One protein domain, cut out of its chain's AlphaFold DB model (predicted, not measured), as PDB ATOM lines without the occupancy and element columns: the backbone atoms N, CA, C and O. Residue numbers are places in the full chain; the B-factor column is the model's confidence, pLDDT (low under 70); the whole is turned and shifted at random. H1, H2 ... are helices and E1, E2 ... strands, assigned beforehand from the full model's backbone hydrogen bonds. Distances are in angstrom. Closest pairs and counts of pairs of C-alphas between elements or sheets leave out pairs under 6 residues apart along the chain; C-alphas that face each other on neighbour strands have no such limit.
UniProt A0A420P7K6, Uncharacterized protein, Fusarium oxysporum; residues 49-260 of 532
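What this domain is: This is residues 49 to 260 of the 532 residues of an uncharacterized protein of Fusarium oxysporum (UniProt A0A420P7K6). Three four-stranded sheets, each partly face to face with the other two, stand like the walls of a triangular prism, their strands running roughly along its length; the wall E1 E14 E13 E2 is curled like part of a barrel. The small hairpin E6 E7 extends the wall E5 E4 E3 E8 at one end, and a tail after E14 leads to the short helix H1, which only grazes the wall E11 E10 E9 E12. The printed part has 212 residues with fourteen named strands, E1 to E14 in turn, then H1; the class is mostly strand and each sheet is antiparallel, in the orders just given. The whole is compact, with a radius of gyration of the C-alphas of 17.4 A and spans of 51 by 41 by 32 A.

Where its parts are: E14, residues 227 to 241, is the longest strand, 35.5 A, and bends by 75 degrees at residue 238. E13, residues 211 to 222, spans 31.2 A and bends by 52 degrees at residue 214. Beside them are E1, residues 57 to 60, from C-alpha 57 at (-25.945, 29.132, -63.538), and E2, 73 to 79. The second sheet holds E3, 91 to 98, E4, 106 to 113, E5, 118 to 122, and E8, 137 to 142; E6 is 125 to 127 and E7 133 to 135. The third holds E9, 151 to 162, 33.5 A, E10, 166 to 177, 33.2 A, E11, 182 to 186, and E12, 201 to 206. H1, residues 253 to 259, ends at C-alpha 259 (-35.331, 4.944, -43.448).

How they stand to each other: In the hairpin E13 and E14, N 233 and O 217 are 2.7 A apart, within hydrogen-bond range. The sheets form a stack of sheets, face to face in turn. E14 comes closest to E10 at the C-alphas of Phe 169 and Glu 230, 4.3 A, and to E4 at those of Arg 107 and Thr 228, 4.7 A. The closest C-alphas of E8 and E11 are Leu 141 and Leu 183, 6.4 A. E3 E4 E5 and E9 E10 E11 are meanders, each strand the antiparallel neighbour of the one before; N 95 and O 110 of E3 and E4 are 2.8 A apart. E9 to E12 form a Greek key, a meander whose fourth strand returns beside the first, with N 154 and O 205 at 2.8 A. E5 runs on into E6 at 26 degrees, and E7 into E8 at 11 degrees. In H1 every O i to N i+4 pair is within hydrogen-bond range.

The domain as a whole: The C-alphas of Ser 130 and Thr 249, the two farthest apart, are 54.7 A apart. The printed part has no cut. The links E1 to E2, E2 to E3, E11 to E12 and E14 to H1 are long, and residues 67 to 72 stand free. The mean pLDDT of the printed part is 76.5; among the stretches under 70 are residues 186 to 199 and 239 to 260.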
ATOM      1  N   ASN A  49     -21.972  38.277 -51.936       82.88
ATOM      2  CA  ASN A  49     -20.704  37.930 -51.300       82.88
ATOM      3  C   ASN A  49     -20.365  36.448 -51.560       82.88
ATOM      4  O   ASN A  49     -21.197  35.593 -51.256       82.88
ATOM      5  N   PRO A  50     -19.174  36.111 -52.089       81.38
ATOM      6  CA  PRO A  50     -18.105  37.024 -52.518       81.38
ATOM      7  C   PRO A  50     -18.371  37.685 -53.877       81.38
ATOM      8  O   PRO A  50     -17.848  38.760 -54.149       81.38
ATOM      9  N   ALA A  51     -19.180  37.056 -54.730       85.75
ATOM     10  CA  ALA A  51     -19.512  37.548 -56.062       85.75
ATOM     11  C   ALA A  51     -20.897  37.053 -56.490       85.75
ATOM     12  O   ALA A  51     -21.419  36.086 -55.932       85.75
ATOM     13  N   ALA A  52     -21.482  37.701 -57.496       86.12
ATOM     14  CA  ALA A  52     -22.726  37.238 -58.099       86.12
ATOM     15  C   ALA A  52     -22.558  35.838 -58.739       86.12
ATOM     16  O   ALA A  52     -21.436  35.466 -59.101       86.12
ATOM     17  N   PRO A  53     -23.647  35.059 -58.883       86.19
ATOM     18  CA  PRO A  53     -23.633  33.769 -59.570       86.19
ATOM     19  C   PRO A  53     -23.081  33.875 -60.993       86.19
ATOM     20  O   PRO A  53     -23.193  34.919 -61.642       86.19
ATOM     21  N   GLN A  54     -22.478  32.789 -61.479       83.50
ATOM     22  CA  GLN A  54     -21.937  32.748 -62.836       83.50
ATOM     23  C   GLN A  54     -23.070  32.835 -63.880       83.50
ATOM     24  O   GLN A  54     -24.178  32.373 -63.608       83.50
ATOM     25  N   PRO A  55     -22.826  33.409 -65.076       79.75
ATOM     26  CA  PRO A  55     -23.875  33.612 -66.081       79.75
ATOM     27  C   PRO A  55     -24.532  32.328 -66.611       79.75
ATOM     28  O   PRO A  55     -25.642  32.385 -67.129       79.75
ATOM     29  N   ASP A  56     -23.844  31.189 -66.520       79.69
ATOM     30  CA  ASP A  56     -24.291  29.854 -66.945       79.69
ATOM     31  C   ASP A  56     -25.044  29.081 -65.845       79.69
ATOM     32  O   ASP A  56     -25.422  27.919 -66.029       79.69
ATOM     33  N   VAL A  57     -25.278  29.721 -64.697       84.06
ATOM     34  CA  VAL A  57     -25.945  29.132 -63.538       84.06
ATOM     35  C   VAL A  57     -27.326  29.754 -63.366       84.06
ATOM     36  O   VAL A  57     -27.483  30.964 -63.205       84.06
ATOM     37  N   ALA A  58     -28.347  28.903 -63.351       84.56
ATOM     38  CA  ALA A  58     -29.697  29.292 -62.981       84.56
ATOM     39  C   ALA A  58     -29.848  29.276 -61.453       84.56
ATOM     40  O   ALA A  58     -29.238  28.465 -60.750       84.56
ATOM     41  N   THR A  59     -30.653  30.202 -60.928       85.38
ATOM     42  CA  THR A  59     -30.814  30.396 -59.484       85.38
ATOM     43  C   THR A  59     -32.265  30.261 -59.056       85.38
ATOM     44  O   THR A  59     -33.174  30.796 -59.689       85.38
ATOM     45  N   VAL A  60     -32.472  29.563 -57.944       84.25
ATOM     46  CA  VAL A  60     -33.706  29.592 -57.162       84.25
ATOM     47  C   VAL A  60     -33.420  30.504 -55.983       84.25
ATOM     48  O   VAL A  60     -32.659  30.133 -55.086       84.25
ATOM     49  N   GLN A  61     -33.960  31.722 -56.030       80.25
ATOM     50  CA  GLN A  61     -33.684  32.715 -55.000       80.25
ATOM     51  C   GLN A  61     -34.225  32.250 -53.642       80.25
ATOM     52  O   GLN A  61     -35.299  31.640 -53.591       80.25
ATOM     53  N   PRO A  62     -33.487  32.516 -52.555       75.69
ATOM     54  CA  PRO A  62     -34.000  32.305 -51.214       75.69
ATOM     55  C   PRO A  62     -35.277  33.139 -51.001       75.69
ATOM     56  O   PRO A  62     -35.362  34.253 -51.519       75.69
ATOM     57  N   PRO A  63     -36.286  32.630 -50.271       70.38
ATOM     58  CA  PRO A  63     -37.487  33.406 -49.992       70.38
ATOM     59  C   PRO A  63     -37.128  34.670 -49.198       70.38
ATOM     60  O   PRO A  63     -36.423  34.593 -48.186       70.38
ATOM     61  N   THR A  64     -37.615  35.824 -49.666       63.47
ATOM     62  CA  THR A  64     -37.417  37.126 -49.019       63.47
ATOM     63  C   THR A  64     -38.180  37.162 -47.697       63.47
ATOM     64  O   THR A  64     -39.402  37.022 -47.681       63.47
ATOM     65  N   VAL A  65     -37.463  37.352 -46.589       58.41
ATOM     66  CA  VAL A  65     -38.037  37.258 -45.236       58.41
ATOM     67  C   VAL A  65     -38.781  38.535 -44.820       58.41
ATOM     68  O   VAL A  65     -39.739  38.446 -44.058       58.41
ATOM     69  N   ASP A  66     -38.424  39.701 -45.378       55.41
ATOM     70  CA  ASP A  66     -39.165  40.954 -45.181       55.41
ATOM     71  C   ASP A  66     -38.997  41.928 -46.362       55.41
ATOM     72  O   ASP A  66     -38.022  42.675 -46.459       55.41
ATOM     73  N   ALA A  67     -39.995  41.987 -47.251       47.00
ATOM     74  CA  ALA A  67     -40.035  42.936 -48.376       47.00
ATOM     75  C   ALA A  67     -40.134  44.419 -47.939       47.00
ATOM     76  O   ALA A  67     -39.992  45.322 -48.762       47.00
ATOM     77  N   ALA A  68     -40.403  44.678 -46.653       45.12
ATOM     78  CA  ALA A  68     -40.532  46.016 -46.073       45.12
ATOM     79  C   ALA A  68     -39.221  46.565 -45.475       45.12
ATOM     80  O   ALA A  68     -39.183  47.721 -45.045       45.12
ATOM     81  N   SER A  69     -38.151  45.762 -45.428       53.78
ATOM     82  CA  SER A  69     -36.857  46.210 -44.914       53.78
ATOM     83  C   SER A  69     -36.220  47.214 -45.888       53.78
ATOM     84  O   SER A  69     -36.081  46.952 -47.080       53.78
ATOM     85  N   SER A  70     -35.810  48.378 -45.379       50.16
ATOM     86  CA  SER A  70     -35.084  49.400 -46.148       50.16
ATOM     87  C   SER A  70     -33.596  49.079 -46.335       50.16
ATOM     88  O   SER A  70     -32.863  49.889 -46.907       50.16
ATOM     89  N   GLN A  71     -33.133  47.928 -45.838       58.28
ATOM     90  CA  GLN A  71     -31.744  47.496 -45.944       58.28
ATOM     91  C   GLN A  71     -31.521  46.676 -47.224       58.28
ATOM     92  O   GLN A  71     -32.399  45.908 -47.621       58.28
ATOM     93  N   PRO A  72     -30.357  46.824 -47.884       61.56
ATOM     94  CA  PRO A  72     -30.002  45.974 -49.011       61.56
ATOM     95  C   PRO A  72     -29.915  44.514 -48.561       61.56
ATOM     96  O   PRO A  72     -29.357  44.201 -47.509       61.56
ATOM     97  N   ALA A  73     -30.460  43.620 -49.376       72.62
ATOM     98  CA  ALA A  73     -30.443  42.192 -49.118       72.62
ATOM     99  C   ALA A  73     -29.041  41.627 -49.379       72.62
ATOM    100  O   ALA A  73     -28.539  41.673 -50.506       72.62
ATOM    101  N   PHE A  74     -28.405  41.087 -48.340       80.38
ATOM    102  CA  PHE A  74     -27.103  40.441 -48.454       80.38
ATOM    103  C   PHE A  74     -27.267  38.963 -48.792       80.38
ATOM    104  O   PHE A  74     -27.851  38.203 -48.019       80.38
ATOM    105  N   ILE A  75     -26.716  38.564 -49.937       85.69
ATOM    106  CA  ILE A  75     -26.763  37.190 -50.424       85.69
ATOM    107  C   ILE A  75     -25.366  36.579 -50.382       85.69
ATOM    108  O   ILE A  75     -24.444  37.026 -51.071       85.69
ATOM    109  N   LEU A  76     -25.221  35.512 -49.600       89.56
ATOM    110  CA  LEU A  76     -24.054  34.643 -49.644       89.56
ATOM    111  C   LEU A  76     -24.201  33.692 -50.834       89.56
ATOM    112  O   LEU A  76     -25.068  32.821 -50.830       89.56
ATOM    113  N   ASN A  77     -23.357  33.861 -51.847       92.25
ATOM    114  CA  ASN A  77     -23.252  32.949 -52.978       92.25
ATOM    115  C   ASN A  77     -22.176  31.895 -52.687       92.25
ATOM    116  O   ASN A  77     -20.980  32.130 -52.865       92.25
ATOM    117  N   MET A  78     -22.615  30.731 -52.218       94.94
ATOM    118  CA  MET A  78     -21.767  29.608 -51.840       94.94
ATOM    119  C   MET A  78     -21.504  28.701 -53.049       94.94
ATOM    120  O   MET A  78     -22.034  27.593 -53.126       94.94
ATOM    121  N   ASP A  79     -20.712  29.182 -54.011       94.19
ATOM    122  CA  ASP A  79     -20.298  28.425 -55.204       94.19
ATOM    123  C   ASP A  79     -19.295  27.313 -54.839       94.19
ATOM    124  O   ASP A  79     -18.072  27.491 -54.892       94.19
ATOM    125  N   PHE A  80     -19.815  26.157 -54.428       95.44
ATOM    126  CA  PHE A  80     -19.021  24.969 -54.106       95.44
ATOM    127  C   PHE A  80     -18.732  24.086 -55.330       95.44
ATOM    128  O   PHE A  80     -17.815  23.274 -55.330       95.44
ATOM    129  N   GLY A  81     -19.512  24.216 -56.398       93.25
ATOM    130  CA  GLY A  81     -19.313  23.480 -57.640       93.25
ATOM    131  C   GLY A  81     -18.159  24.045 -58.458       93.25
ATOM    132  O   GLY A  81     -17.542  23.308 -59.227       93.25
ATOM    133  N   GLY A  82     -17.843  25.329 -58.275       91.06
ATOM    134  CA  GLY A  82     -16.874  26.026 -59.102       91.06
ATOM    135  C   GLY A  82     -17.364  26.180 -60.545       91.06
ATOM    136  O   GLY A  82     -18.493  25.800 -60.876       91.06
ATOM    137  N   PRO A  83     -16.505  26.707 -61.436       88.31
ATOM    138  CA  PRO A  83     -16.836  26.882 -62.845       88.31
ATOM    139  C   PRO A  83     -17.380  25.596 -63.462       88.31
ATOM    140  O   PRO A  83     -16.720  24.550 -63.401       88.31
ATOM    141  N   SER A  84     -18.602  25.682 -63.988       84.62
ATOM    142  CA  SER A  84     -19.331  24.578 -64.622       84.62
ATOM    143  C   SER A  84     -19.389  23.279 -63.790       84.62
ATOM    144  O   SER A  84     -19.452  22.184 -64.344       84.62
ATOM    145  N   GLY A  85     -19.338  23.367 -62.453       89.62
ATOM    146  CA  GLY A  85     -19.401  22.198 -61.564       89.62
ATOM    147  C   GLY A  85     -18.121  21.350 -61.492       89.62
ATOM    148  O   GLY A  85     -18.164  20.215 -61.013       89.62
ATOM    149  N   SER A  86     -16.984  21.877 -61.951       91.88
ATOM    150  CA  SER A  86     -15.692  21.170 -62.011       91.88
ATOM    151  C   SER A  86     -15.168  20.631 -60.673       91.88
ATOM    152  O   SER A  86     -14.404  19.667 -60.675       91.88
ATOM    153  N   LEU A  87     -15.585  21.195 -59.536       95.44
ATOM    154  CA  LEU A  87     -15.145  20.766 -58.202       95.44
ATOM    155  C   LEU A  87     -16.025  19.669 -57.584       95.44
ATOM    156  O   LEU A  87     -15.622  19.019 -56.621       95.44
ATOM    157  N   LEU A  88     -17.209  19.406 -58.145       95.06
ATOM    158  CA  LEU A  88     -18.137  18.400 -57.616       95.06
ATOM    159  C   LEU A  88     -17.547  16.979 -57.545       95.06
ATOM    160  O   LEU A  88     -17.820  16.289 -56.562       95.06
ATOM    161  N   PRO A  89     -16.736  16.509 -58.518       95.62
ATOM    162  CA  PRO A  89     -16.066  15.212 -58.418       95.62
ATOM    163  C   PRO A  89     -15.012  15.138 -57.309       95.62
ATOM    164  O   PRO A  89     -14.573  14.045 -56.982       95.62
ATOM    165  N   LEU A  90     -14.586  16.270 -56.750       97.19
ATOM    166  CA  LEU A  90     -13.570  16.321 -55.699       97.19
ATOM    167  C   LEU A  90     -14.184  16.553 -54.317       97.19
ATOM    168  O   LEU A  90     -13.506  16.345 -53.317       97.19
ATOM    169  N   LEU A  91     -15.444  16.989 -54.233       97.62
ATOM    170  CA  LEU A  91     -16.088  17.349 -52.973       97.62
ATOM    171  C   LEU A  91     -16.190  16.125 -52.049       97.62
ATOM    172  O   LEU A  91     -16.860  15.151 -52.392       97.62
ATOM    173  N   ASN A  92     -15.544  16.183 -50.881       95.44
ATOM    174  CA  ASN A  92     -15.518  15.071 -49.922       95.44
ATOM    175  C   ASN A  92     -16.195  15.384 -48.576       95.44
ATOM    176  O   ASN A  92     -16.575  14.476 -47.832       95.44
ATOM    177  N   ARG A  93     -16.366  16.671 -48.253       96.00
ATOM    178  CA  ARG A  93     -16.873  17.099 -46.950       96.00
ATOM    179  C   ARG A  93     -17.509  18.480 -47.004       96.00
ATOM    180  O   ARG A  93     -17.026  19.382 -47.689       96.00
ATOM    181  N   ILE A  94     -18.567  18.640 -46.218       96.50
ATOM    182  CA  ILE A  94     -19.284  19.896 -45.998       96.50
ATOM    183  C   ILE A  94     -19.220  20.199 -44.500       96.50
ATOM    184  O   ILE A  94     -19.622  19.361 -43.701       96.50
ATOM    185  N   ALA A  95     -18.718  21.363 -44.100       94.38
ATOM    186  CA  ALA A  95     -18.780  21.830 -42.719       94.38
ATOM    187  C   ALA A  95     -19.887  22.870 -42.561       94.38
ATOM    188  O   ALA A  95     -19.956  23.822 -43.332       94.38
ATOM    189  N   VAL A  96     -20.728  22.716 -41.546       92.00
ATOM    190  CA  VAL A  96     -21.736  23.704 -41.164       92.00
ATOM    191  C   VAL A  96     -21.168  24.566 -40.050       92.00
ATOM    192  O   VAL A  96     -20.763  24.040 -39.012       92.00
ATOM    193  N   PHE A  97     -21.114  25.880 -40.270       90.75
ATOM    194  CA  PHE A  97     -20.661  26.833 -39.261       90.75
ATOM    195  C   PHE A  97     -21.843  27.229 -38.396       90.75
ATOM    196  O   PHE A  97     -22.827  27.773 -38.898       90.75
ATOM    197  N   VAL A  98     -21.737  26.966 -37.101       85.62
ATOM    198  CA  VAL A  98     -22.810  27.185 -36.135       85.62
ATOM    199  C   VAL A  98     -22.354  28.202 -35.097       85.62
ATOM    200  O   VAL A  98     -21.200  28.190 -34.658       85.62
ATOM    201  N   ASP A  99     -23.251  29.109 -34.713       79.38
ATOM    202  CA  ASP A  99     -23.054  29.969 -33.552       79.38
ATOM    203  C   ASP A  99     -22.750  29.128 -32.307       79.38
ATOM    204  O   ASP A  99     -23.508  28.239 -31.944       79.38
ATOM    205  N   SER A 100     -21.646  29.426 -31.638       69.56
ATOM    206  CA  SER A 100     -21.222  28.748 -30.416       69.56
ATOM    207  C   SER A 100     -21.822  29.346 -29.141       69.56
ATOM    208  O   SER A 100     -21.586  28.813 -28.064       69.56
ATOM    209  N   SER A 101     -22.572  30.446 -29.252       66.44
ATOM    210  CA  SER A 101     -23.089  31.215 -28.119       66.44
ATOM    211  C   SER A 101     -24.565  30.923 -27.802       66.44
ATOM    212  O   SER A 101     -24.885  29.923 -27.169       66.44
ATOM    213  N   VAL A 102     -25.468  31.823 -28.193       61.66
ATOM    214  CA  VAL A 102     -26.841  31.941 -27.678       61.66
ATOM    215  C   VAL A 102     -27.861  31.248 -28.577       61.66
ATOM    216  O   VAL A 102     -28.877  30.765 -28.081       61.66
ATOM    217  N   THR A 103     -27.628  31.232 -29.891       67.75
ATOM    218  CA  THR A 103     -28.675  30.874 -30.865       67.75
ATOM    219  C   THR A 103     -28.472  29.521 -31.526       67.75
ATOM    220  O   THR A 103     -29.420  28.990 -32.094       67.75
ATOM    221  N   PHE A 104     -27.239  28.998 -31.520       74.81
ATOM    222  CA  PHE A 104     -26.834  27.865 -32.363       74.81
ATOM    223  C   PHE A 104     -27.337  28.001 -33.811       74.81
ATOM    224  O   PHE A 104     -27.699  27.030 -34.472       74.81
ATOM    225  N   SER A 105     -27.398  29.230 -34.317       81.69
ATOM    226  CA  SER A 105     -27.847  29.498 -35.674       81.69
ATOM    227  C   SER A 105     -26.749  29.199 -36.692       81.69
ATOM    228  O   SER A 105     -25.552  29.263 -36.392       81.69
ATOM    229  N   ILE A 106     -27.154  28.853 -37.909       87.81
ATOM    230  CA  ILE A 106     -26.245  28.594 -39.020       87.81
ATOM    231  C   ILE A 106     -25.674  29.927 -39.496       87.81
ATOM    232  O   ILE A 106     -26.399  30.880 -39.764       87.81
ATOM    233  N   ARG A 107     -24.353  29.985 -39.637       87.69
ATOM    234  CA  ARG A 107     -23.616  31.188 -40.044       87.69
ATOM    235  C   ARG A 107     -23.021  31.112 -41.436       87.69
ATOM    236  O   ARG A 107     -22.572  32.127 -41.968       87.69
ATOM    237  N   GLY A 108     -22.956  29.913 -41.996       91.88
ATOM    238  CA  GLY A 108     -22.246  29.659 -43.234       91.88
ATOM    239  C   GLY A 108     -21.888  28.193 -43.411       91.88
ATOM    240  O   GLY A 108     -22.199  27.361 -42.557       91.88
ATOM    241  N   LEU A 109     -21.228  27.903 -44.527       94.94
ATOM    242  CA  LEU A 109     -20.820  26.561 -44.925       94.94
ATOM    243  C   LEU A 109     -19.377  26.564 -45.443       94.94
ATOM    244  O   LEU A 109     -18.953  27.483 -46.147       94.94
ATOM    245  N   GLY A 110     -18.640  25.506 -45.127       95.81
ATOM    246  CA  GLY A 110     -17.343  25.170 -45.704       95.81
ATOM    247  C   GLY A 110     -17.442  23.937 -46.593       95.81
ATOM    248  O   GLY A 110     -18.156  22.993 -46.271       95.81
ATOM    249  N   PHE A 111     -16.704  23.924 -47.693       97.62
ATOM    250  CA  PHE A 111     -16.651  22.835 -48.661       97.62
ATOM    251  C   PHE A 111     -15.198  22.435 -48.872       97.62
ATOM    252  O   PHE A 111     -14.356  23.287 -49.167       97.62
ATOM    253  N   TYR A 112     -14.913  21.147 -48.712       97.19
ATOM    254  CA  TYR A 112     -13.560  20.607 -48.754       97.19
ATOM    255  C   TYR A 112     -13.460  19.536 -49.833       97.19
ATOM    256  O   TYR A 112     -14.386  18.741 -50.036       97.19
ATOM    257  N   TYR A 113     -12.327  19.537 -50.529       97.56
ATOM    258  CA  TYR A 113     -12.110  18.731 -51.720       97.56
ATOM    259  C   TYR A 113     -10.938  17.761 -51.521       97.56
ATOM    260  O   TYR A 113     -10.047  17.985 -50.702       97.56
ATOM    261  N   THR A 114     -10.925  16.656 -52.266       95.44
ATOM    262  CA  THR A 114      -9.885  15.616 -52.179       95.44
ATOM    263  C   THR A 114      -8.499  16.093 -52.597       95.44
ATOM    264  O   THR A 114      -7.513  15.454 -52.250       95.44
ATOM    265  N   ASP A 115      -8.410  17.192 -53.345       94.75
ATOM    266  CA  ASP A 115      -7.146  17.822 -53.739       94.75
ATOM    267  C   ASP A 115      -6.575  18.763 -52.658       94.75
ATOM    268  O   ASP A 115      -5.521  19.363 -52.858       94.75
ATOM    269  N   GLY A 116      -7.257  18.887 -51.513       92.62
ATOM    270  CA  GLY A 116      -6.878  19.769 -50.411       92.62
ATOM    271  C   GLY A 116      -7.391  21.203 -50.547       92.62
ATOM    272  O   GLY A 116      -7.153  22.012 -49.651       92.62
ATOM    273  N   THR A 117      -8.106  21.537 -51.626       93.81
ATOM    274  CA  THR A 117      -8.757  22.842 -51.757       93.81
ATOM    275  C   THR A 117      -9.854  22.988 -50.692       93.81
ATOM    276  O   THR A 117     -10.521  22.021 -50.311       93.81
ATOM    277  N   GLU A 118     -10.076  24.217 -50.225       94.50
ATOM    278  CA  GLU A 118     -11.139  24.571 -49.279       94.50
ATOM    279  C   GLU A 118     -11.880  25.809 -49.807       94.50
ATOM    280  O   GLU A 118     -11.260  26.748 -50.311       94.50
ATOM    281  N   ARG A 119     -13.211  25.829 -49.702       94.75
ATOM    282  CA  ARG A 119     -14.043  27.007 -49.991       94.75
ATOM    283  C   ARG A 119     -14.989  27.254 -48.833       94.75
ATOM    284  O   ARG A 119     -15.809  26.401 -48.518       94.75
ATOM    285  N   GLU A 120     -14.885  28.417 -48.211       92.75
ATOM    286  CA  GLU A 120     -15.637  28.747 -47.002       92.75
ATOM    287  C   GLU A 120     -16.456  30.009 -47.217       92.75
ATOM    288  O   GLU A 120     -15.955  31.005 -47.738       92.75
ATOM    289  N   PHE A 121     -17.714  29.964 -46.797       91.75
ATOM    290  CA  PHE A 121     -18.673  31.039 -46.986       91.75
ATOM    291  C   PHE A 121     -19.396  31.339 -45.676       91.75
ATOM    292  O   PHE A 121     -19.713  30.425 -44.915       91.75
ATOM    293  N   GLY A 122     -19.691  32.616 -45.433       87.19
ATOM    294  CA  GLY A 122     -20.348  33.090 -44.213       87.19
ATOM    295  C   GLY A 122     -19.375  33.614 -43.154       87.19
ATOM    296  O   GLY A 122     -18.215  33.903 -43.449       87.19
ATOM    297  N   ILE A 123     -19.865  33.789 -41.923       81.44
ATOM    298  CA  ILE A 123     -19.117  34.459 -40.847       81.44
ATOM    299  C   ILE A 123     -18.662  33.462 -39.784       81.44
ATOM    300  O   ILE A 123     -19.448  32.691 -39.238       81.44
ATOM    301  N   ARG A 124     -17.367  33.513 -39.458       79.81
ATOM    302  CA  ARG A 124     -16.730  32.605 -38.495       79.81
ATOM    303  C   ARG A 124     -16.445  33.233 -37.137       79.81
ATOM    304  O   ARG A 124     -16.340  32.493 -36.172       79.81
ATOM    305  N   GLU A 125     -16.331  34.553 -37.052       79.25
ATOM    306  CA  GLU A 125     -16.054  35.283 -35.810       79.25
ATOM    307  C   GLU A 125     -17.122  36.363 -35.632       79.25
ATOM    308  O   GLU A 125     -17.358  37.148 -36.550       79.25
ATOM    309  N   ILE A 126     -17.767  36.398 -34.468       71.81
ATOM    310  CA  ILE A 126     -18.655  37.496 -34.072       71.81
ATOM    311  C   ILE A 126     -18.094  38.205 -32.850       71.81
ATOM    312  O   ILE A 126     -17.383  37.604 -32.048       71.81
ATOM    313  N   CYS A 127     -18.459  39.469 -32.701       69.81
ATOM    314  CA  CYS A 127     -18.218  40.255 -31.504       69.81
ATOM    315  C   CYS A 127     -19.584  40.466 -30.841       69.81
ATOM    316  O   CYS A 127     -20.477  40.983 -31.508       69.81
ATOM    317  N   ASN A 128     -19.785  40.048 -29.590       66.81
ATOM    318  CA  ASN A 128     -21.024  40.391 -28.882       66.81
ATOM    319  C   ASN A 128     -21.016  41.872 -28.456       66.81
ATOM    320  O   ASN A 128     -20.016  42.582 -28.612       66.81
ATOM    321  N   ASP A 129     -22.123  42.339 -27.875       66.94
ATOM    322  CA  ASP A 129     -22.245  43.719 -27.382       66.94
ATOM    323  C   ASP A 129     -21.212  44.053 -26.286       66.94
ATOM    324  O   ASP A 129     -20.758  45.195 -26.176       66.94
ATOM    325  N   SER A 130     -20.754  43.041 -25.539       67.56
ATOM    326  CA  SER A 130     -19.673  43.129 -24.544       67.56
ATOM    327  C   SER A 130     -18.261  43.128 -25.151       67.56
ATOM    328  O   SER A 130     -17.275  43.182 -24.418       67.56
ATOM    329  N   ARG A 131     -18.139  43.111 -26.484       68.00
ATOM    330  CA  ARG A 131     -16.887  43.004 -27.258       68.00
ATOM    331  C   ARG A 131     -16.115  41.693 -27.093       68.00
ATOM    332  O   ARG A 131     -14.940  41.619 -27.463       68.00
ATOM    333  N   GLU A 132     -16.756  40.661 -26.574       70.12
ATOM    334  CA  GLU A 132     -16.200  39.317 -26.547       70.12
ATOM    335  C   GLU A 132     -16.325  38.685 -27.929       70.12
ATOM    336  O   GLU A 132     -17.318  38.876 -28.638       70.12
ATOM    337  N   ARG A 133     -15.293  37.940 -28.324       73.62
ATOM    338  CA  ARG A 133     -15.208  37.322 -29.645       73.62
ATOM    339  C   ARG A 133     -15.557  35.848 -29.562       73.62
ATOM    340  O   ARG A 133     -14.903  35.104 -28.838       73.62
ATOM    341  N   PHE A 134     -16.529  35.426 -30.361       76.19
ATOM    342  CA  PHE A 134     -16.961  34.034 -30.443       76.19
ATOM    343  C   PHE A 134     -16.655  33.489 -31.824       76.19
ATOM    344  O   PHE A 134     -17.073  34.055 -32.838       76.19
ATOM    345  N   VAL A 135     -15.948  32.364 -31.852       85.12
ATOM    346  CA  VAL A 135     -15.644  31.643 -33.083       85.12
ATOM    347  C   VAL A 135     -16.677  30.540 -33.285       85.12
ATOM    348  O   VAL A 135     -17.017  29.830 -32.336       85.12
ATOM    349  N   ALA A 136     -17.188  30.413 -34.506       86.38
ATOM    350  CA  ALA A 136     -18.167  29.401 -34.880       86.38
ATOM    351  C   ALA A 136     -17.619  27.980 -34.671       86.38
ATOM    352  O   ALA A 136     -16.431  27.718 -34.887       86.38
ATOM    353  N   ILE A 137     -18.513  27.076 -34.282       87.69
ATOM    354  CA  ILE A 137     -18.268  25.633 -34.226       87.69
ATOM    355  C   ILE A 137     -18.495  25.035 -35.621       87.69
ATOM    356  O   ILE A 137     -19.340  25.526 -36.374       87.69
ATOM    357  N   GLU A 138     -17.759  23.976 -35.971       89.31
ATOM    358  CA  GLU A 138     -17.907  23.260 -37.246       89.31
ATOM    359  C   GLU A 138     -18.485  21.851 -37.072       89.31
ATOM    360  O   GLU A 138     -17.843  20.984 -36.484       89.31
ATOM    361  N   GLN A 139     -19.650  21.583 -37.668       88.56
ATOM    362  CA  GLN A 139     -20.170  20.218 -37.827       88.56
ATOM    363  C   GLN A 139     -19.849  19.698 -39.227       88.56
ATOM    364  O   GLN A 139     -20.263  20.298 -40.215       88.56
ATOM    365  N   SER A 140     -19.111  18.592 -39.331       92.06
ATOM    366  CA  SER A 140     -18.699  18.024 -40.623       92.06
ATOM    367  C   SER A 140     -19.641  16.914 -41.099       92.06
ATOM    368  O   SER A 140     -19.944  15.980 -40.367       92.06
ATOM    369  N   LEU A 141     -20.046  16.988 -42.365       91.88
ATOM    370  CA  LEU A 141     -20.866  16.018 -43.085       91.88
ATOM    371  C   LEU A 141     -20.042  15.434 -44.239       91.88
ATOM    372  O   LEU A 141     -19.441  16.186 -45.009       91.88
ATOM    373  N   SER A 142     -20.009  14.109 -44.379       93.19
ATOM    374  CA  SER A 142     -19.294  13.446 -45.476       93.19
ATOM    375  C   SER A 142     -20.128  13.394 -46.752       93.19
ATOM    376  O   SER A 142     -21.333  13.143 -46.719       93.19
ATOM    377  N   ILE A 143     -19.479  13.574 -47.901       93.00
ATOM    378  CA  ILE A 143     -20.070  13.405 -49.233       93.00
ATOM    379  C   ILE A 143     -19.054  12.731 -50.149       93.00
ATOM    380  O   ILE A 143     -17.871  13.012 -50.065       93.00
ATOM    381  N   ASN A 144     -19.478  11.811 -51.007       92.31
ATOM    382  CA  ASN A 144     -18.581  11.062 -51.880       92.31
ATOM    383  C   ASN A 144     -18.636  11.588 -53.321       92.31
ATOM    384  O   ASN A 144     -19.069  10.898 -54.251       92.31
ATOM    385  N   GLY A 145     -18.192  12.834 -53.506       93.81
ATOM    386  CA  GLY A 145     -18.050  13.461 -54.819       93.81
ATOM    387  C   GLY A 145     -17.289  12.600 -55.840       93.81
ATOM    388  O   GLY A 145     -17.803  12.451 -56.960       93.81
ATOM    389  N   PRO A 146     -16.152  11.965 -55.475       92.38
ATOM    390  CA  PRO A 146     -15.387  11.094 -56.373       92.38
ATOM    391  C   PRO A 146     -16.165   9.887 -56.894       92.38
ATOM    392  O   PRO A 146     -16.032   9.530 -58.063       92.38
ATOM    393  N   ALA A 147     -17.029   9.287 -56.069       90.00
ATOM    394  CA  ALA A 147     -17.905   8.196 -56.498       90.00
ATOM    395  C   ALA A 147     -19.136   8.670 -57.295       90.00
ATOM    396  O   ALA A 147     -19.961   7.852 -57.697       90.00
ATOM    397  N   GLY A 148     -19.281   9.977 -57.531       89.56
ATOM    398  CA  GLY A 148     -20.410  10.545 -58.266       89.56
ATOM    399  C   GLY A 148     -21.591  10.965 -57.388       89.56
ATOM    400  O   GLY A 148     -22.653  11.277 -57.929       89.56
ATOM    401  N   GLU A 149     -21.440  11.013 -56.061       90.12
ATOM    402  CA  GLU A 149     -22.486  11.545 -55.190       90.12
ATOM    403  C   GLU A 149     -22.648  13.054 -55.414       90.12
ATOM    404  O   GLU A 149     -21.670  13.804 -55.478       90.12
ATOM    405  N   ARG A 150     -23.889  13.516 -55.568       91.38
ATOM    406  CA  ARG A 150     -24.224  14.923 -55.817       91.38
ATOM    407  C   ARG A 150     -25.312  15.378 -54.866       91.38
ATOM    408  O   ARG A 150     -26.181  14.591 -54.503       91.38
ATOM    409  N   ILE A 151     -25.281  16.652 -54.497       92.38
ATOM    410  CA  ILE A 151     -26.360  17.274 -53.731       92.38
ATOM    411  C   ILE A 151     -27.577  17.432 -54.645       92.38
ATOM    412  O   ILE A 151     -27.465  17.949 -55.756       92.38
ATOM    413  N   THR A 152     -28.735  16.984 -54.172       89.56
ATOM    414  CA  THR A 152     -30.013  17.050 -54.898       89.56
ATOM    415  C   THR A 152     -31.001  18.030 -54.279       89.56
ATOM    416  O   THR A 152     -31.973  18.410 -54.928       89.56
ATOM    417  N   GLY A 153     -30.753  18.466 -53.045       88.94
ATOM    418  CA  GLY A 153     -31.592  19.436 -52.356       88.94
ATOM    419  C   GLY A 153     -31.107  19.738 -50.947       88.94
ATOM    420  O   GLY A 153     -30.249  19.034 -50.407       88.94
ATOM    421  N   VAL A 154     -31.694  20.768 -50.355       90.69
ATOM    422  CA  VAL A 154     -31.436  21.229 -48.995       90.69
ATOM    423  C   VAL A 154     -32.762  21.507 -48.296       90.69
ATOM    424  O   VAL A 154     -33.644  22.140 -48.865       90.69
ATOM    425  N   GLY A 155     -32.900  21.015 -47.073       88.44
ATOM    426  CA  GLY A 155     -33.968  21.372 -46.155       88.44
ATOM    427  C   GLY A 155     -33.395  22.123 -44.962       88.44
ATOM    428  O   GLY A 155     -32.267  21.847 -44.545       88.44
ATOM    429  N   PHE A 156     -34.129  23.085 -44.421       87.19
ATOM    430  CA  PHE A 156     -33.694  23.845 -43.257       87.19
ATOM    431  C   PHE A 156     -34.873  24.243 -42.377       87.19
ATOM    432  O   PHE A 156     -35.992  24.416 -42.859       87.19
ATOM    433  N   GLN A 157     -34.601  24.393 -41.083       84.44
ATOM    434  CA  GLN A 157     -35.587  24.838 -40.103       84.44
ATOM    435  C   GLN A 157     -35.264  26.250 -39.639       84.44
ATOM    436  O   GLN A 157     -34.115  26.523 -39.269       84.44
ATOM    437  N   THR A 158     -36.267  27.120 -39.652       82.12
ATOM    438  CA  THR A 158     -36.162  28.503 -39.180       82.12
ATOM    439  C   THR A 158     -36.929  28.700 -37.881       82.12
ATOM    440  O   THR A 158     -37.850  27.947 -37.574       82.12
ATOM    441  N   VAL A 159     -36.533  29.698 -37.094       78.38
ATOM    442  CA  VAL A 159     -37.253  30.133 -35.891       78.38
ATOM    443  C   VAL A 159     -37.057  31.632 -35.694       78.38
ATOM    444  O   VAL A 159     -36.008  32.176 -36.049       78.38
ATOM    445  N   ARG A 160     -38.069  32.314 -35.148       76.25
ATOM    446  CA  ARG A 160     -37.963  33.729 -34.772       76.25
ATOM    447  C   ARG A 160     -37.525  33.858 -33.322       76.25
ATOM    448  O   ARG A 160     -38.130  33.279 -32.427       76.25
ATOM    449  N   PHE A 161     -36.502  34.667 -33.090       66.88
ATOM    450  CA  PHE A 161     -36.007  34.963 -31.753       66.88
ATOM    451  C   PHE A 161     -36.391  36.380 -31.338       66.88
ATOM    452  O   PHE A 161     -36.048  37.352 -32.009       66.88
ATOM    453  N   HIS A 162     -37.102  36.485 -30.216       58.06
ATOM    454  CA  HIS A 162     -37.602  37.739 -29.661       58.06
ATOM    455  C   HIS A 162     -36.787  38.131 -28.421       58.06
ATOM    456  O   HIS A 162     -37.137  37.771 -27.303       58.06
ATOM    457  N   ARG A 163     -35.697  38.884 -28.607       56.31
ATOM    458  CA  ARG A 163     -35.077  39.648 -27.502       56.31
ATOM    459  C   ARG A 163     -35.289  41.148 -27.676       56.31
ATOM    460  O   ARG A 163     -35.886  41.772 -26.811       56.31
ATOM    461  N   GLU A 164     -34.862  41.709 -28.809       49.19
ATOM    462  CA  GLU A 164     -34.945  43.162 -29.081       49.19
ATOM    463  C   GLU A 164     -35.331  43.478 -30.539       49.19
ATOM    464  O   GLU A 164     -36.031  44.451 -30.814       49.19
ATOM    465  N   HIS A 165     -34.972  42.587 -31.467       54.56
ATOM    466  CA  HIS A 165     -35.462  42.532 -32.840       54.56
ATOM    467  C   HIS A 165     -35.972  41.112 -33.089       54.56
ATOM    468  O   HIS A 165     -35.316  40.159 -32.676       54.56
ATOM    469  N   ALA A 166     -37.138  40.959 -33.719       64.25
ATOM    470  CA  ALA A 166     -37.654  39.653 -34.116       64.25
ATOM    471  C   ALA A 166     -36.831  39.126 -35.302       64.25
ATOM    472  O   ALA A 166     -37.201  39.343 -36.453       64.25
ATOM    473  N   VAL A 167     -35.688  38.493 -35.025       69.50
ATOM    474  CA  VAL A 167     -34.782  37.985 -36.066       69.50
ATOM    475  C   VAL A 167     -35.155  36.543 -36.389       69.50
ATOM    476  O   VAL A 167     -35.246  35.712 -35.485       69.50
ATOM    477  N   LEU A 168     -35.382  36.255 -37.671       76.50
ATOM    478  CA  LEU A 168     -35.533  34.891 -38.168       76.50
ATOM    479  C   LEU A 168     -34.142  34.296 -38.390       76.50
ATOM    480  O   LEU A 168     -33.288  34.945 -38.984       76.50
ATOM    481  N   PHE A 169     -33.904  33.062 -37.963       79.56
ATOM    482  CA  PHE A 169     -32.673  32.368 -38.330       79.56
ATOM    483  C   PHE A 169     -32.873  30.884 -38.579       79.56
ATOM    484  O   PHE A 169     -33.700  30.232 -37.941       79.56
ATOM    485  N   ALA A 170     -32.056  30.346 -39.480       84.44
ATOM    486  CA  ALA A 170     -31.923  28.925 -39.722       84.44
ATOM    487  C   ALA A 170     -31.025  28.296 -38.647       84.44
ATOM    488  O   ALA A 170     -29.914  28.765 -38.402       84.44
ATOM    489  N   TYR A 171     -31.487  27.223 -38.010       81.19
ATOM    490  CA  TYR A 171     -30.748  26.540 -36.934       81.19
ATOM    491  C   TYR A 171     -30.570  25.036 -37.170       81.19
ATOM    492  O   TYR A 171     -29.802  24.378 -36.471       81.19
ATOM    493  N   SER A 172     -31.251  24.478 -38.171       82.44
ATOM    494  CA  SER A 172     -31.042  23.105 -38.622       82.44
ATOM    495  C   SER A 172     -30.916  23.057 -40.135       82.44
ATOM    496  O   SER A 172     -31.628  23.769 -40.842       82.44
ATOM    497  N   LEU A 173     -30.018  22.195 -40.614       86.88
ATOM    498  CA  LEU A 173     -29.774  21.938 -42.024       86.88
ATOM    499  C   LEU A 173     -29.857  20.442 -42.312       86.88
ATOM    500  O   LEU A 173     -29.350  19.607 -41.560       86.88
ATOM    501  N   MET A 174     -30.433  20.106 -43.455       88.94
ATOM    502  CA  MET A 174     -30.449  18.763 -43.999       88.94
ATOM    503  C   MET A 174     -30.111  18.799 -45.482       88.94
ATOM    504  O   MET A 174     -30.799  19.432 -46.269       88.94
ATOM    505  N   ILE A 175     -29.080  18.073 -45.888       90.06
ATOM    506  CA  ILE A 175     -28.658  17.963 -47.282       90.06
ATOM    507  C   ILE A 175     -29.099  16.601 -47.811       90.06
ATOM    508  O   ILE A 175     -28.830  15.570 -47.199       90.06
ATOM    509  N   THR A 176     -29.781  16.592 -48.952       88.88
ATOM    510  CA  THR A 176     -30.170  15.360 -49.649       88.88
ATOM    511  C   THR A 176     -29.229  15.099 -50.814       88.88
ATOM    512  O   THR A 176     -28.802  16.043 -51.486       88.88
ATOM    513  N   THR A 177     -28.890  13.832 -51.050       89.44
ATOM    514  CA  THR A 177     -27.929  13.450 -52.093       89.44
ATOM    515  C   THR A 177     -28.501  12.464 -53.108       89.44
ATOM    516  O   THR A 177     -29.470  11.750 -52.843       89.44
ATOM    517  N   SER A 178     -27.851  12.365 -54.272       87.12
ATOM    518  CA  SER A 178     -28.189  11.422 -55.346       87.12
ATOM    519  C   SER A 178     -28.045   9.952 -54.941       87.12
ATOM    520  O   SER A 178     -28.626   9.089 -55.594       87.12
ATOM    521  N   PHE A 179     -27.326   9.655 -53.854       84.81
ATOM    522  CA  PHE A 179     -27.246   8.312 -53.266       84.81
ATOM    523  C   PHE A 179     -28.423   8.008 -52.321       84.81
ATOM    524  O   PHE A 179     -28.525   6.911 -51.768       84.81
ATOM    525  N   GLY A 180     -29.343   8.961 -52.151       79.69
ATOM    526  CA  GLY A 180     -30.500   8.846 -51.267       79.69
ATOM    527  C   GLY A 180     -30.176   9.112 -49.797       79.69
ATOM    528  O   GLY A 180     -30.994   8.782 -48.939       79.69
ATOM    529  N   ARG A 181     -29.008   9.692 -49.487       82.56
ATOM    530  CA  ARG A 181     -28.623  10.035 -48.111       82.56
ATOM    531  C   ARG A 181     -29.263  11.355 -47.679       82.56
ATOM    532  O   ARG A 181     -29.509  12.241 -48.501       82.56
ATOM    533  N   ARG A 182     -29.517  11.482 -46.373       83.31
ATOM    534  CA  ARG A 182     -29.973  12.712 -45.706       83.31
ATOM    535  C   ARG A 182     -28.935  13.096 -44.657       83.31
ATOM    536  O   ARG A 182     -28.923  12.540 -43.565       83.31
ATOM    537  N   LEU A 183     -28.048  14.019 -45.006       85.88
ATOM    538  CA  LEU A 183     -26.972  14.486 -44.136       85.88
ATOM    539  C   LEU A 183     -27.516  15.599 -43.250       85.88
ATOM    540  O   LEU A 183     -27.957  16.625 -43.765       85.88
ATOM    541  N   LYS A 184     -27.526  15.398 -41.935       82.12
ATOM    542  CA  LYS A 184     -28.205  16.294 -40.998       82.12
ATOM    543  C   LYS A 184     -27.199  16.994 -40.091       82.12
ATOM    544  O   LYS A 184     -26.420  16.338 -39.411       82.12
ATOM    545  N   ALA A 185     -27.277  18.316 -40.050       78.69
ATOM    546  CA  ALA A 185     -26.683  19.142 -39.012       78.69
ATOM    547  C   ALA A 185     -27.839  19.712 -38.180       78.69
ATOM    548  O   ALA A 185     -28.588  20.586 -38.633       78.69
ATOM    549  N   THR A 186     -28.062  19.134 -36.999       65.50
ATOM    550  CA  THR A 186     -29.106  19.593 -36.075       65.50
ATOM    551  C   THR A 186     -28.542  20.132 -34.789       65.50
ATOM    552  O   THR A 186     -27.742  19.467 -34.135       65.50
ATOM    553  N   ASN A 187     -29.145  21.237 -34.366       61.81
ATOM    554  CA  ASN A 187     -29.088  21.748 -33.013       61.81
ATOM    555  C   ASN A 187     -30.450  21.440 -32.384       61.81
ATOM    556  O   ASN A 187     -31.404  22.192 -32.550       61.81
ATOM    557  N   LYS A 188     -30.583  20.255 -31.768       51.97
ATOM    558  CA  LYS A 188     -31.826  19.859 -31.070       51.97
ATOM    559  C   LYS A 188     -32.082  20.701 -29.821       51.97
ATOM    560  O   LYS A 188     -33.216  20.807 -29.370       51.97
ATOM    561  N   GLY A 189     -31.023  21.318 -29.316       50.16
ATOM    562  CA  GLY A 189     -31.048  22.174 -28.159       50.16
ATOM    563  C   GLY A 189     -31.158  23.626 -28.513       50.16
ATOM    564  O   GLY A 189     -30.154  24.258 -28.822       50.16
ATOM    565  N   MET A 190     -32.357  24.169 -28.377       49.62
ATOM    566  CA  MET A 190     -32.439  25.558 -27.967       49.62
ATOM    567  C   MET A 190     -32.205  25.595 -26.452       49.62
ATOM    568  O   MET A 190     -32.913  24.905 -25.721       49.62
ATOM    569  N   PRO A 191     -31.201  26.335 -25.950       43.56
ATOM    570  CA  PRO A 191     -30.925  26.414 -24.514       43.56
ATOM    571  C   PRO A 191     -31.993  27.202 -23.737       43.56
ATOM    572  O   PRO A 191     -31.960  27.232 -22.510       43.56
ATOM    573  N   TRP A 192     -32.940  27.819 -24.440       49.91
ATOM    574  CA  TRP A 192     -34.059  28.565 -23.878       49.91
ATOM    575  C   TRP A 192     -35.303  27.683 -23.969       49.91
ATOM    576  O   TRP A 192     -35.488  27.007 -24.981       49.91
ATOM    577  N   GLU A 193     -36.096  27.662 -22.895       42.78
ATOM    578  CA  GLU A 193     -37.392  26.984 -22.791       42.78
ATOM    579  C   GLU A 193     -38.139  27.028 -24.126       42.78
ATOM    580  O   GLU A 193     -38.113  28.062 -24.799       42.78
ATOM    581  N   HIS A 194     -38.715  25.881 -24.516       43.38
ATOM    582  CA  HIS A 194     -39.498  25.694 -25.738       43.38
ATOM    583  C   HIS A 194     -40.143  27.009 -26.175       43.38
ATOM    584  O   HIS A 194     -40.825  27.603 -25.338       43.38
ATOM    585  N   PRO A 195     -39.948  27.478 -27.426       46.31
ATOM    586  CA  PRO A 195     -40.718  28.620 -27.886       46.31
ATOM    587  C   PRO A 195     -42.180  28.280 -27.594       46.31
ATOM    588  O   PRO A 195     -42.674  27.252 -28.050       46.31
ATOM    589  N   GLU A 196     -42.824  29.080 -26.739       44.00
ATOM    590  CA  GLU A 196     -44.194  28.826 -26.270       44.00
ATOM    591  C   GLU A 196     -45.202  28.801 -27.438       44.00
ATOM    592  O   GLU A 196     -46.347  28.403 -27.257       44.00
ATOM    593  N   ASP A 197     -44.742  29.134 -28.650       48.09
ATOM    594  CA  ASP A 197     -45.442  29.009 -29.915       48.09
ATOM    595  C   ASP A 197     -44.688  28.115 -30.917       48.09
ATOM    596  O   ASP A 197     -43.465  28.217 -31.070       48.09
ATOM    597  N   ASP A 198     -45.472  27.341 -31.679       51.53
ATOM    598  CA  ASP A 198     -45.209  26.529 -32.894       51.53
ATOM    599  C   ASP A 198     -44.485  27.280 -34.054       51.53
ATOM    600  O   ASP A 198     -44.650  26.986 -35.235       51.53
ATOM    601  N   SER A 199     -43.669  28.286 -33.751       62.12
ATOM    602  CA  SER A 199     -43.046  29.235 -34.682       62.12
ATOM    603  C   SER A 199     -41.875  28.681 -35.501       62.12
ATOM    604  O   SER A 199     -41.240  29.442 -36.235       62.12
ATOM    605  N   SER A 200     -41.557  27.386 -35.384       71.56
ATOM    606  CA  SER A 200     -40.515  26.767 -36.205       71.56
ATOM    607  C   SER A 200     -41.088  26.285 -37.536       71.56
ATOM    608  O   SER A 200     -42.004  25.462 -37.542       71.56
ATOM    609  N   GLU A 201     -40.520  26.726 -38.657       79.12
ATOM    610  CA  GLU A 201     -40.974  26.332 -39.994       79.12
ATOM    611  C   GLU A 201     -39.893  25.513 -40.711       79.12
ATOM    612  O   GLU A 201     -38.709  25.856 -40.680       79.12
ATOM    613  N   TRP A 202     -40.293  24.398 -41.331       81.94
ATOM    614  CA  TRP A 202     -39.410  23.573 -42.156       81.94
ATOM    615  C   TRP A 202     -39.582  23.936 -43.630       81.94
ATOM    616  O   TRP A 202     -40.692  23.887 -44.161       81.94
ATOM    617  N   HIS A 203     -38.476  24.230 -44.305       85.25
ATOM    618  CA  HIS A 203     -38.447  24.545 -45.728       85.25
ATOM    619  C   HIS A 203     -37.619  23.501 -46.473       85.25
ATOM    620  O   HIS A 203     -36.512  23.185 -46.048       85.25
ATOM    621  N   ASP A 204     -38.123  23.015 -47.608       85.88
ATOM    622  CA  ASP A 204     -37.405  22.099 -48.497       85.88
ATOM    623  C   ASP A 204     -37.195  22.735 -49.874       85.88
ATOM    624  O   ASP A 204     -38.132  23.203 -50.522       85.88
ATOM    625  N   LEU A 205     -35.952  22.697 -50.346       85.31
ATOM    626  CA  LEU A 205     -35.543  23.131 -51.674       85.31
ATOM    627  C   LEU A 205     -34.928  21.948 -52.404       85.31
ATOM    628  O   LEU A 205     -33.888  21.419 -52.012       85.31
ATOM    629  N   VAL A 206     -35.559  21.541 -53.497       81.44
ATOM    630  CA  VAL A 206     -35.092  20.431 -54.330       81.44
ATOM    631  C   VAL A 206     -34.693  20.977 -55.689       81.44
ATOM    632  O   VAL A 206     -35.342  21.878 -56.220       81.44
ATOM    633  N   SER A 207     -33.622  20.423 -56.257       73.56
ATOM    634  CA  SER A 207     -33.205  20.766 -57.611       73.56
ATOM    635  C   SER A 207     -34.358  20.554 -58.602       73.56
ATOM    636  O   SER A 207     -34.921  19.451 -58.656       73.56
ATOM    637  N   PRO A 208     -34.715  21.558 -59.419       66.88
ATOM    638  CA  PRO A 208     -35.693  21.364 -60.477       66.88
ATOM    639  C   PRO A 208     -35.158  20.339 -61.496       66.88
ATOM    640  O   PRO A 208     -34.084  20.505 -62.060       66.88
ATOM    641  N   TYR A 209     -35.910  19.261 -61.737       63.00
ATOM    642  CA  TYR A 209     -35.713  18.298 -62.837       63.00
ATOM    643  C   TYR A 209     -34.291  17.715 -63.017       63.00
ATOM    644  O   TYR A 209     -33.790  17.630 -64.138       63.00
ATOM    645  N   GLY A 210     -33.635  17.275 -61.936       65.12
ATOM    646  CA  GLY A 210     -32.357  16.546 -62.033       65.12
ATOM    647  C   GLY A 210     -31.169  17.403 -62.484       65.12
ATOM    648  O   GLY A 210     -30.175  16.877 -62.992       65.12
ATOM    649  N   LYS A 211     -31.271  18.727 -62.321       80.56
ATOM    650  CA  LYS A 211     -30.160  19.650 -62.550       80.56
ATOM    651  C   LYS A 211     -29.098  19.495 -61.468       80.56
ATOM    652  O   LYS A 211     -29.403  19.236 -60.300       80.56
ATOM    653  N   THR A 212     -27.845  19.672 -61.860       87.00
ATOM    654  CA  THR A 212     -26.707  19.594 -60.945       87.00
ATOM    655  C   THR A 212     -26.628  20.866 -60.106       87.00
ATOM    656  O   THR A 212     -26.357  21.937 -60.648       87.00
ATOM    657  N   ILE A 213     -26.846  20.747 -58.794       91.94
ATOM    658  CA  ILE A 213     -26.632  21.853 -57.854       91.94
ATOM    659  C   ILE A 213     -25.127  22.110 -57.743       91.94
ATOM    660  O   ILE A 213     -24.350  21.198 -57.449       91.94
ATOM    661  N   THR A 214     -24.731  23.357 -57.972       92.94
ATOM    662  CA  THR A 214     -23.347  23.843 -57.878       92.94
ATOM    663  C   THR A 214     -23.165  24.884 -56.786       92.94
ATOM    664  O   THR A 214     -22.036  25.207 -56.438       92.94
ATOM    665  N   GLY A 215     -24.242  25.406 -56.210       94.19
ATOM    666  CA  GLY A 215     -24.119  26.367 -55.130       94.19
ATOM    667  C   GLY A 215     -25.362  26.469 -54.271       94.19
ATOM    668  O   GLY A 215     -26.461  26.078 -54.672       94.19
ATOM    669  N   PHE A 216     -25.167  27.037 -53.088       94.62
ATOM    670  CA  PHE A 216     -26.256  27.551 -52.270       94.62
ATOM    671  C   PHE A 216     -26.252  29.068 -52.312       94.62
ATOM    672  O   PHE A 216     -25.199  29.701 -52.310       94.62
ATOM    673  N   LEU A 217     -27.445  29.642 -52.316       92.12
ATOM    674  CA  LEU A 217     -27.643  31.048 -52.006       92.12
ATOM    675  C   LEU A 217     -28.149  31.133 -50.572       92.12
ATOM    676  O   LEU A 217     -28.900  30.259 -50.148       92.12
ATOM    677  N   ALA A 218     -27.761  32.152 -49.819       90.69
ATOM    678  CA  ALA A 218     -28.331  32.366 -48.495       90.69
ATOM    679  C   ALA A 218     -28.562  33.846 -48.221       90.69
ATOM    680  O   ALA A 218     -27.647  34.650 -48.411       90.69
ATOM    681  N   HIS A 219     -29.757  34.188 -47.738       87.69
ATOM    682  CA  HIS A 219     -29.989  35.492 -47.124       87.69
ATOM    683  C   HIS A 219     -29.282  35.522 -45.775       87.69
ATOM    684  O   HIS A 219     -29.531  34.675 -44.916       87.69
ATOM    685  N   ALA A 220     -28.384  36.489 -45.608       84.25
ATOM    686  CA  ALA A 220     -27.689  36.709 -44.353       84.25
ATOM    687  C   ALA A 220     -28.234  37.957 -43.658       84.25
ATOM    688  O   ALA A 220     -28.201  39.055 -44.218       84.25
ATOM    689  N   TYR A 221     -28.652  37.788 -42.408       80.62
ATOM    690  CA  TYR A 221     -28.870  38.898 -41.498       80.62
ATOM    691  C   TYR A 221     -27.532  39.317 -40.899       80.62
ATOM    692  O   TYR A 221     -26.805  38.485 -40.349       80.62
ATOM    693  N   MET A 222     -27.212  40.607 -40.986       75.06
ATOM    694  CA  MET A 222     -25.993  41.176 -40.418       75.06
ATOM    695  C   MET A 222     -26.317  42.390 -39.553       75.06
ATOM    696  O   MET A 222     -26.741  43.432 -40.048       75.06
ATOM    697  N   SER A 223     -26.041  42.272 -38.258       71.25
ATOM    698  CA  SER A 223     -25.990  43.378 -37.309       71.25
ATOM    699  C   SER A 223     -24.619  43.432 -36.630       71.25
ATOM    700  O   SER A 223     -23.748  42.589 -36.849       71.25
ATOM    701  N   THR A 224     -24.402  44.449 -35.798       64.00
ATOM    702  CA  THR A 224     -23.144  44.625 -35.059       64.00
ATOM    703  C   THR A 224     -22.850  43.502 -34.067       64.00
ATOM    704  O   THR A 224     -21.682  43.295 -33.750       64.00
ATOM    705  N   SER A 225     -23.877  42.791 -33.596       63.03
ATOM    706  CA  SER A 225     -23.769  41.749 -32.566       63.03
ATOM    707  C   SER A 225     -24.340  40.390 -32.972       63.03
ATOM    708  O   SER A 225     -24.153  39.409 -32.253       63.03
ATOM    709  N   LEU A 226     -24.980  40.294 -34.143       70.62
ATOM    710  CA  LEU A 226     -25.541  39.054 -34.669       70.62
ATOM    711  C   LEU A 226     -25.275  38.930 -36.172       70.62
ATOM    712  O   LEU A 226     -25.596  39.822 -36.950       70.62
ATOM    713  N   CYS A 227     -24.747  37.782 -36.587       74.94
ATOM    714  CA  CYS A 227     -24.747  37.377 -37.987       74.94
ATOM    715  C   CYS A 227     -25.270  35.953 -38.107       74.94
ATOM    716  O   CYS A 227     -24.775  35.053 -37.422       74.94
ATOM    717  N   THR A 228     -26.241  35.755 -38.995       82.38
ATOM    718  CA  THR A 228     -26.921  34.474 -39.171       82.38
ATOM    719  C   THR A 228     -27.505  34.325 -40.573       82.38
ATOM    720  O   THR A 228     -27.728  35.315 -41.271       82.38
ATOM    721  N   VAL A 229     -27.715  33.083 -40.999       87.81
ATOM    722  CA  VAL A 229     -28.442  32.743 -42.220       87.81
ATOM    723  C   VAL A 229     -29.933  32.680 -41.906       87.81
ATOM    724  O   VAL A 229     -30.349  31.928 -41.029       87.81
ATOM    725  N   GLU A 230     -30.742  33.438 -42.638       85.75
ATOM    726  CA  GLU A 230     -32.199  33.470 -42.463       85.75
ATOM    727  C   GLU A 230     -32.896  32.428 -43.340       85.75
ATOM    728  O   GLU A 230     -33.775  31.700 -42.882       85.75
ATOM    729  N   SER A 231     -32.486  32.337 -44.606       87.25
ATOM    730  CA  SER A 231     -33.075  31.429 -45.588       87.25
ATOM    731  C   SER A 231     -32.054  30.997 -46.639       87.25
ATOM    732  O   SER A 231     -31.054  31.679 -46.878       87.25
ATOM    733  N   PHE A 232     -32.309  29.848 -47.264       90.56
ATOM    734  CA  PHE A 232     -31.482  29.291 -48.335       90.56
ATOM    735  C   PHE A 232     -32.182  29.359 -49.694       90.56
ATOM    736  O   PHE A 232     -33.403  29.437 -49.779       90.56
ATOM    737  N   GLY A 233     -31.379  29.319 -50.750       91.00
ATOM    738  CA  GLY A 233     -31.731  29.192 -52.158       91.00
ATOM    739  C   GLY A 233     -30.731  28.263 -52.854       91.00
ATOM    740  O   GLY A 233     -29.753  27.814 -52.249       91.00
ATOM    741  N   LEU A 234     -30.954  27.967 -54.132       91.56
ATOM    742  CA  LEU A 234     -30.122  27.040 -54.909       91.56
ATOM    743  C   LEU A 234     -29.506  27.726 -56.124       91.56
ATOM    744  O   LEU A 234     -30.124  28.583 -56.751       91.56
ATOM    745  N   ALA A 235     -28.318  27.273 -56.503       90.88
ATOM    746  CA  ALA A 235     -27.683  27.585 -57.771       90.88
ATOM    747  C   ALA A 235     -27.380  26.267 -58.504       90.88
ATOM    748  O   ALA A 235     -26.839  25.331 -57.907       90.88
ATOM    749  N   HIS A 236     -27.774  26.160 -59.772       88.88
ATOM    750  CA  HIS A 236     -27.618  24.939 -60.562       88.88
ATOM    751  C   HIS A 236     -27.218  25.231 -62.009       88.88
ATOM    752  O   HIS A 236     -27.586  26.261 -62.572       88.88
ATOM    753  N   LEU A 237     -26.498  24.300 -62.637       85.88
ATOM    754  CA  LEU A 237     -26.106  24.441 -64.041       85.88
ATOM    755  C   LEU A 237     -27.337  24.454 -64.945       85.88
ATOM    756  O   LEU A 237     -28.250  23.633 -64.787       85.88
ATOM    757  N   ASP A 238     -27.356  25.378 -65.903       73.12
ATOM    758  CA  ASP A 238     -28.335  25.333 -66.977       73.12
ATOM    759  C   ASP A 238     -27.889  24.319 -68.052       73.12
ATOM    760  O   ASP A 238     -26.704  24.087 -68.275       73.12
ATOM    761  N   GLY A 239     -28.834  23.633 -68.692       61.31
ATOM    762  CA  GLY A 239     -28.523  22.670 -69.766       61.31
ATOM    763  C   GLY A 239     -28.057  21.251 -69.378       61.31
ATOM    764  O   GLY A 239     -28.454  20.323 -70.074       61.31
ATOM    765  N   ASP A 240     -27.346  21.027 -68.264       56.75
ATOM    766  CA  ASP A 240     -26.793  19.689 -67.951       56.75
ATOM    767  C   ASP A 240     -27.682  18.882 -66.981       56.75
ATOM    768  O   ASP A 240     -27.845  19.222 -65.805       56.75
ATOM    769  N   SER A 241     -28.320  17.820 -67.481       55.88
ATOM    770  CA  SER A 241     -29.062  16.868 -66.644       55.88
ATOM    771  C   SER A 241     -28.108  15.782 -66.158       55.88
ATOM    772  O   SER A 241     -27.620  14.990 -66.970       55.88
ATOM    773  N   PHE A 242     -27.869  15.685 -64.850       58.50
ATOM    774  CA  PHE A 242     -27.158  14.529 -64.315       58.50
ATOM    775  C   PHE A 242     -28.116  13.339 -64.293       58.50
ATOM    776  O   PHE A 242     -29.234  13.424 -63.780       58.50
ATOM    777  N   ARG A 243     -27.696  12.200 -64.851       52.12
ATOM    778  CA  ARG A 243     -28.445  10.962 -64.634       52.12
ATOM    779  C   ARG A 243     -28.253  10.575 -63.177       52.12
ATOM    780  O   ARG A 243     -27.112  10.415 -62.758       52.12
ATOM    781  N   LEU A 244     -29.345  10.391 -62.430       52.31
ATOM    782  CA  LEU A 244     -29.277   9.674 -61.158       52.31
ATOM    783  C   LEU A 244     -28.599   8.332 -61.452       52.31
ATOM    784  O   LEU A 244     -29.200   7.447 -62.066       52.31
ATOM    785  N   HIS A 245     -27.329   8.195 -61.081       45.41
ATOM    786  CA  HIS A 245     -26.739   6.877 -61.010       45.41
ATOM    787  C   HIS A 245     -27.505   6.139 -59.926       45.41
ATOM    788  O   HIS A 245     -27.772   6.696 -58.858       45.41
ATOM    789  N   SER A 246     -27.903   4.903 -60.220       44.16
ATOM    790  CA  SER A 246     -28.363   4.014 -59.165       44.16
ATOM    791  C   SER A 246     -27.306   4.047 -58.059       44.16
ATOM    792  O   SER A 246     -26.117   3.975 -58.394       44.16
ATOM    793  N   PRO A 247     -27.701   4.212 -56.782       50.53
ATOM    794  CA  PRO A 247     -26.747   4.118 -55.688       50.53
ATOM    795  C   PRO A 247     -25.935   2.829 -55.885       50.53
ATOM    796  O   PRO A 247     -26.515   1.830 -56.335       50.53
ATOM    797  N   PRO A 248     -24.612   2.838 -55.643       49.88
ATOM    798  CA  PRO A 248     -23.807   1.639 -55.814       49.88
ATOM    799  C   PRO A 248     -24.472   0.478 -55.068       49.88
ATOM    800  O   PRO A 248     -24.997   0.668 -53.973       49.88
ATOM    801  N   THR A 249     -24.473  -0.722 -55.650       45.84
ATOM    802  CA  THR A 249     -25.148  -1.917 -55.102       45.84
ATOM    803  C   THR A 249     -24.701  -2.296 -53.680       45.84
ATOM    804  O   THR A 249     -25.322  -3.144 -53.051       45.84
ATOM    805  N   THR A 250     -23.643  -1.666 -53.168       43.88
ATOM    806  CA  THR A 250     -23.127  -1.759 -51.799       43.88
ATOM    807  C   THR A 250     -23.848  -0.866 -50.771       43.88
ATOM    808  O   THR A 250     -23.603  -1.012 -49.579       43.88
ATOM    809  N   PHE A 251     -24.769   0.018 -51.166       46.28
ATOM    810  CA  PHE A 251     -25.420   0.979 -50.261       46.28
ATOM    811  C   PHE A 251     -26.768   0.485 -49.712       46.28
ATOM    812  O   PHE A 251     -27.826   0.870 -50.205       46.28
ATOM    813  N   ASN A 252     -26.739  -0.330 -48.652       44.75
ATOM    814  CA  ASN A 252     -27.937  -0.628 -47.849       44.75
ATOM    815  C   ASN A 252     -27.900  -0.020 -46.436       44.75
ATOM    816  O   ASN A 252     -28.960   0.239 -45.879       44.75
ATOM    817  N   TYR A 253     -26.724   0.269 -45.869       45.22
ATOM    818  CA  TYR A 253     -26.629   0.667 -44.457       45.22
ATOM    819  C   TYR A 253     -27.062   2.126 -44.210       45.22
ATOM    820  O   TYR A 253     -28.000   2.360 -43.452       45.22
ATOM    821  N   ASP A 254     -26.495   3.094 -44.946       43.94
ATOM    822  CA  ASP A 254     -26.869   4.520 -44.839       43.94
ATOM    823  C   ASP A 254     -28.348   4.767 -45.228       43.94
ATOM    824  O   ASP A 254     -28.984   5.697 -44.733       43.94
ATOM    825  N   GLN A 255     -28.926   3.931 -46.110       38.97
ATOM    826  CA  GLN A 255     -30.352   3.993 -46.462       38.97
ATOM    827  C   GLN A 255     -31.259   3.357 -45.406       38.97
ATOM    828  O   GLN A 255     -32.361   3.866 -45.214       38.97
ATOM    829  N   GLU A 256     -30.859   2.271 -44.737       37.75
ATOM    830  CA  GLU A 256     -31.622   1.737 -43.601       37.75
ATOM    831  C   GLU A 256     -31.608   2.706 -42.415       37.75
ATOM    832  O   GLU A 256     -32.676   2.988 -41.875       37.75
ATOM    833  N   GLU A 257     -30.455   3.301 -42.095       42.66
ATOM    834  CA  GLU A 257     -30.320   4.328 -41.051       42.66
ATOM    835  C   GLU A 257     -31.122   5.604 -41.387       42.66
ATOM    836  O   GLU A 257     -31.748   6.202 -40.513       42.66
ATOM    837  N   ALA A 258     -31.214   5.978 -42.672       36.84
ATOM    838  CA  ALA A 258     -32.069   7.076 -43.137       36.84
ATOM    839  C   ALA A 258     -33.573   6.724 -43.236       36.84
ATOM    840  O   ALA A 258     -34.417   7.629 -43.226       36.84
ATOM    841  N   ARG A 259     -33.935   5.435 -43.377       33.09
ATOM    842  CA  ARG A 259     -35.331   4.944 -43.448       33.09
ATOM    843  C   ARG A 259     -35.945   4.740 -42.072       33.09
ATOM    844  O   ARG A 259     -37.161   4.897 -41.926       33.09
ATOM    845  N   THR A 260     -35.143   4.425 -41.061       32.81
ATOM    846  CA  THR A 260     -35.577   4.508 -39.672       32.81
ATOM    847  C   THR A 260     -35.848   5.979 -39.358       32.81
ATOM    848  O   THR A 260     -34.938   6.769 -39.158       32.81
TER     849      THR A 260